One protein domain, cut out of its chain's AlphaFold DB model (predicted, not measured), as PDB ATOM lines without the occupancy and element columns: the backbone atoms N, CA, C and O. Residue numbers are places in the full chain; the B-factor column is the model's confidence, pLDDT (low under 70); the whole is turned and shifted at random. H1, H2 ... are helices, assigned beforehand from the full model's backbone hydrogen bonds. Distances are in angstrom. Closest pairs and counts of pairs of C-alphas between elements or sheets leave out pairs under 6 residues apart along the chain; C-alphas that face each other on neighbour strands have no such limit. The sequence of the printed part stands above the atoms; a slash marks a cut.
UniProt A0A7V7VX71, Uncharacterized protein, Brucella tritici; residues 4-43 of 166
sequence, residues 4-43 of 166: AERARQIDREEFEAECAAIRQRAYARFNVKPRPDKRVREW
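What this domain is: This is residues 4 to 43 of the 166 residues of an uncharacterized protein of Brucella tritici (UniProt A0A7V7VX71). One long, straight helix, H1, makes one arm of an open, flat V; from its end the stretch of residues 31 to 37 turns away as the other arm, with the short helix H2 at the tip. The 40 printed residues, with the two named helices in the order H1, H2 and no named strand, are all helix in class. The whole is extended, with a radius of gyration of the C-alphas of 14.4 A and spans of 38 by 28 by 6 A.

Where its parts are: H1, residues 4 to 30, runs 39.4 A from C-alpha 4 at (11.633, 55.365, 35.127) to C-alpha 30 at (-3.217, 28.002, 59.304). H2, residues 38 to 43, ends at C-alpha 43 at (14.138, 21.247, 40.603).

How they stand to each other: H1 and H2 are apart, joined by a short link of 7 residues. In both helices every O i to N i+4 pair is within hydrogen-bond range. Residues 4 to 22, 25 to 32 and 35 to 43 stand free.

The domain as a whole: The C-alphas farthest apart, those of Ala 4 and Asn 31, are 40.6 A apart. The printed part has no cut. Its mean pLDDT is 83.4, with residues 33 to 36 under 70.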
ATOM      1  N   ALA A   4      12.670  56.334  35.475       87.62
ATOM      2  CA  ALA A   4      11.633  55.365  35.127       87.62
ATOM      3  C   ALA A   4      11.968  53.929  35.579       87.62
ATOM      4  O   ALA A   4      11.086  53.199  36.021       87.62
ATOM      5  N   GLU A   5      13.236  53.513  35.506       87.12
ATOM      6  CA  GLU A   5      13.682  52.223  36.051       87.12
ATOM      7  C   GLU A   5      13.588  52.188  37.576       87.12
ATOM      8  O   GLU A   5      13.240  51.154  38.140       87.12
ATOM      9  N   ARG A   6      13.860  53.318  38.241       88.56
ATOM     10  CA  ARG A   6      13.742  53.433  39.699       88.56
ATOM     11  C   ARG A   6      12.301  53.264  40.166       88.56
ATOM     12  O   ARG A   6      12.082  52.512  41.105       88.56
ATOM     13  N   ALA A   7      11.338  53.887  39.486       88.25
ATOM     14  CA  ALA A   7       9.918  53.701  39.784       88.25
ATOM     15  C   ALA A   7       9.488  52.230  39.630       88.25
ATOM     16  O   ALA A   7       8.941  51.649  40.555       88.25
ATOM     17  N   ARG A   8       9.860  51.578  38.519       91.31
ATOM     18  CA  ARG A   8       9.542  50.153  38.286       91.31
ATOM     19  C   ARG A   8      10.164  49.212  39.317       91.31
ATOM     20  O   ARG A   8       9.605  48.157  39.599       91.31
ATOM     21  N   GLN A   9      11.353  49.550  39.811       90.56
ATOM     22  CA  GLN A   9      12.025  48.775  40.846       90.56
ATOM     23  C   GLN A   9      11.297  48.914  42.186       90.56
ATOM     24  O   GLN A   9      11.074  47.903  42.841       90.56
ATOM     25  N   ILE A  10      10.877  50.132  42.539       90.62
ATOM     26  CA  ILE A  10      10.076  50.393  43.740       90.62
ATOM     27  C   ILE A  10       8.751  49.627  43.664       90.62
ATOM     28  O   ILE A  10       8.460  48.856  44.569       90.62
ATOM     29  N   ASP A  11       8.018  49.720  42.551       91.12
ATOM     30  CA  ASP A  11       6.746  48.999  42.376       91.12
ATOM     31  C   ASP A  11       6.919  47.477  42.527       91.12
ATOM     32  O   ASP A  11       6.087  46.790  43.121       91.12
ATOM     33  N   ARG A  12       8.016  46.926  41.990       92.38
ATOM     34  CA  ARG A  12       8.342  45.503  42.132       92.38
ATOM     35  C   ARG A  12       8.610  45.140  43.589       92.38
ATOM     36  O   ARG A  12       8.096  44.128  44.055       92.38
ATOM     37  N   GLU A  13       9.411  45.939  44.284       92.31
ATOM     38  CA  GLU A  13       9.769  45.709  45.684       92.31
ATOM     39  C   GLU A  13       8.545  45.810  46.601       92.31
ATOM     40  O   GLU A  13       8.347  44.946  47.457       92.31
ATOM     41  N   GLU A  14       7.687  46.806  46.381       92.69
ATOM     42  CA  GLU A  14       6.431  46.980  47.113       92.69
ATOM     43  C   GLU A  14       5.490  45.792  46.880       92.69
ATOM     44  O   GLU A  14       5.011  45.179  47.838       92.69
ATOM     45  N   PHE A  15       5.304  45.377  45.626       92.12
ATOM     46  CA  PHE A  15       4.469  44.223  45.295       92.12
ATOM     47  C   PHE A  15       5.011  42.912  45.890       92.12
ATOM     48  O   PHE A  15       4.254  42.089  46.421       92.12
ATOM     49  N   GLU A  16       6.328  42.700  45.835       89.19
ATOM     50  CA  GLU A  16       6.987  41.547  46.453       89.19
ATOM     51  C   GLU A  16       6.807  41.541  47.978       89.19
ATOM     52  O   GLU A  16       6.526  40.479  48.554       89.19
ATOM     53  N   ALA A  17       6.904  42.709  48.622       90.00
ATOM     54  CA  ALA A  17       6.707  42.881  50.057       90.00
ATOM     55  C   ALA A  17       5.254  42.611  50.481       90.00
ATOM     56  O   ALA A  17       5.024  41.866  51.440       90.00
ATOM     57  N   GLU A  18       4.268  43.132  49.748       90.69
ATOM     58  CA  GLU A  18       2.848  42.868  50.004       90.69
ATOM     59  C   GLU A  18       2.523  41.379  49.858       90.69
ATOM     60  O   GLU A  18       1.933  40.758  50.752       90.69
ATOM     61  N   CYS A  19       2.982  40.767  48.766       88.94
ATOM     62  CA  CYS A  19       2.812  39.341  48.519       88.94
ATOM     63  C   CYS A  19       3.507  38.488  49.595       88.94
ATOM     64  O   CYS A  19       2.976  37.453  50.012       88.94
ATOM     65  N   ALA A  20       4.682  38.903  50.086       86.38
ATOM     66  CA  ALA A  20       5.348  38.253  51.210       86.38
ATOM     67  C   ALA A  20       4.523  38.372  52.501       86.38
ATOM     68  O   ALA A  20       4.290  37.353  53.157       86.38
ATOM     69  N   ALA A  21       4.017  39.560  52.834       89.69
ATOM     70  CA  ALA A  21       3.204  39.797  54.026       89.69
ATOM     71  C   ALA A  21       1.895  38.987  54.016       89.69
ATOM     72  O   ALA A  21       1.534  38.378  55.029       89.69
ATOM     73  N   ILE A  22       1.209  38.907  52.872       89.06
ATOM     74  CA  ILE A  22      -0.008  38.098  52.707       89.06
ATOM     75  C   ILE A  22       0.292  36.612  52.943       89.06
ATOM     76  O   ILE A  22      -0.430  35.952  53.695       89.06
ATOM     77  N   ARG A  23       1.384  36.086  52.370       82.31
ATOM     78  CA  ARG A  23       1.812  34.695  52.605       82.31
ATOM     79  C   ARG A  23       2.114  34.431  54.082       82.31
ATOM     80  O   ARG A  23       1.674  33.414  54.609       82.31
ATOM     81  N   GLN A  24       2.805  35.349  54.763       82.19
ATOM     82  CA  GLN A  24       3.100  35.219  56.197       82.19
ATOM     83  C   GLN A  24       1.822  35.187  57.045       82.19
ATOM     84  O   GLN A  24       1.673  34.318  57.904       82.19
ATOM     85  N   ARG A  25       0.856  36.074  56.763       85.88
ATOM     86  CA  ARG A  25      -0.457  36.078  57.433       85.88
ATOM     87  C   ARG A  25      -1.211  34.767  57.218       85.88
ATOM     88  O   ARG A  25      -1.798  34.240  58.162       85.88
ATOM     89  N   ALA A  26      -1.175  34.218  56.004       82.88
ATOM     90  CA  ALA A  26      -1.788  32.929  55.703       82.88
ATOM     91  C   ALA A  26      -1.140  31.791  56.511       82.88
ATOM     92  O   ALA A  26      -1.848  31.032  57.172       82.88
ATOM     93  N   TYR A  27       0.193  31.698  56.539       81.50
ATOM     94  CA  TYR A  27       0.888  30.662  57.312       81.50
ATOM     95  C   TYR A  27       0.627  30.765  58.817       81.50
ATOM     96  O   TYR A  27       0.384  29.740  59.456       81.50
ATOM     97  N   ALA A  28       0.598  31.985  59.366       82.56
ATOM     98  CA  ALA A  28       0.253  32.223  60.765       82.56
ATOM     99  C   ALA A  28      -1.180  31.765  61.086       82.56
ATOM    100  O   ALA A  28      -1.401  31.087  62.086       82.56
ATOM    101  N   ARG A  29      -2.145  32.069  60.205       82.81
ATOM    102  CA  ARG A  29      -3.551  31.676  60.380       82.81
ATOM    103  C   ARG A  29      -3.753  30.161  60.354       82.81
ATOM    104  O   ARG A  29      -4.562  29.648  61.120       82.81
ATOM    105  N   PHE A  30      -3.052  29.450  59.473       78.56
ATOM    106  CA  PHE A  30      -3.217  28.002  59.304       78.56
ATOM    107  C   PHE A  30      -2.255  27.165  60.166       78.56
ATOM    108  O   PHE A  30      -2.306  25.939  60.110       78.56
ATOM    109  N   ASN A  31      -1.378  27.799  60.959       76.75
ATOM    110  CA  ASN A  31      -0.314  27.156  61.745       76.75
ATOM    111  C   ASN A  31       0.548  26.168  60.921       76.75
ATOM    112  O   ASN A  31       1.112  25.202  61.441       76.75
ATOM    113  N   VAL A  32       0.644  26.403  59.606       72.56
ATOM    114  CA  VAL A  32       1.418  25.587  58.669       72.56
ATOM    115  C   VAL A  32       2.796  26.215  58.539       72.56
ATOM    116  O   VAL A  32       2.938  27.331  58.046       72.56
ATOM    117  N   LYS A  33       3.838  25.487  58.949       67.25
ATOM    118  CA  LYS A  33       5.216  25.902  58.669       67.25
ATOM    119  C   LYS A  33       5.511  25.674  57.183       67.25
ATOM    120  O   LYS A  33       5.282  24.555  56.713       67.25
ATOM    121  N   PRO A  34       6.059  26.659  56.451       66.31
ATOM    122  CA  PRO A  34       6.505  26.432  55.087       66.31
ATOM    123  C   PRO A  34       7.620  25.385  55.125       66.31
ATOM    124  O   PRO A  34       8.711  25.627  55.635       66.31
ATOM    125  N   ARG A  35       7.331  24.183  54.627       64.44
ATOM    126  CA  ARG A  35       8.343  23.168  54.349       64.44
ATOM    127  C   ARG A  35       8.609  23.236  52.855       64.44
ATOM    128  O   ARG A  35       7.775  22.754  52.092       64.44
ATOM    129  N   PRO A  36       9.719  23.849  52.413       68.00
ATOM    130  CA  PRO A  36      10.045  23.824  51.006       68.00
ATOM    131  C   PRO A  36      10.426  22.385  50.679       68.00
ATOM    132  O   PRO A  36      11.429  21.876  51.198       68.00
ATOM    133  N   ASP A  37       9.580  21.729  49.886       79.25
ATOM    134  CA  ASP A  37       9.789  20.361  49.430       79.25
ATOM    135  C   ASP A  37      11.184  20.264  48.805       79.25
ATOM    136  O   ASP A  37      11.562  21.065  47.943       79.25
ATOM    137  N   LYS A  38      11.969  19.302  49.291       79.12
ATOM    138  CA  LYS A  38      13.338  19.061  48.841       79.12
ATOM    139  C   LYS A  38      13.379  18.860  47.324       79.12
ATOM    140  O   LYS A  38      14.240  19.441  46.677       79.12
ATOM    141  N   ARG A  39      12.393  18.156  46.750       77.69
ATOM    142  CA  ARG A  39      12.283  17.966  45.294       77.69
ATOM    143  C   ARG A  39      12.054  19.271  44.548       77.69
ATOM    144  O   ARG A  39      12.589  19.449  43.462       77.69
ATOM    145  N   VAL A  40      11.228  20.160  45.100       78.06
ATOM    146  CA  VAL A  40      10.919  21.447  44.465       78.06
ATOM    147  C   VAL A  40      12.154  22.345  44.478       78.06
ATOM    148  O   VAL A  40      12.464  22.944  43.454       78.06
ATOM    149  N   ARG A  41      12.906  22.375  45.587       78.31
ATOM    150  CA  ARG A  41      14.202  23.072  45.658       78.31
ATOM    151  C   ARG A  41      15.208  22.520  44.653       78.31
ATOM    152  O   ARG A  41      15.707  23.278  43.833       78.31
ATOM    153  N   GLU A  42      15.419  21.206  44.650       82.06
ATOM    154  CA  GLU A  42      16.321  20.536  43.703       82.06
ATOM    155  C   GLU A  42      15.926  20.771  42.238       82.06
ATOM    156  O   GLU A  42      16.791  20.793  41.368       82.06
ATOM    157  N   TRP A  43      14.633  20.954  41.948       77.12
ATOM    158  CA  TRP A  43      14.138  21.247  40.603       77.12
ATOM    159  C   TRP A  43      14.357  22.708  40.186       77.12
ATOM    160  O   TRP A  43      14.782  22.942  39.058       77.12
TER     161      TRP A  43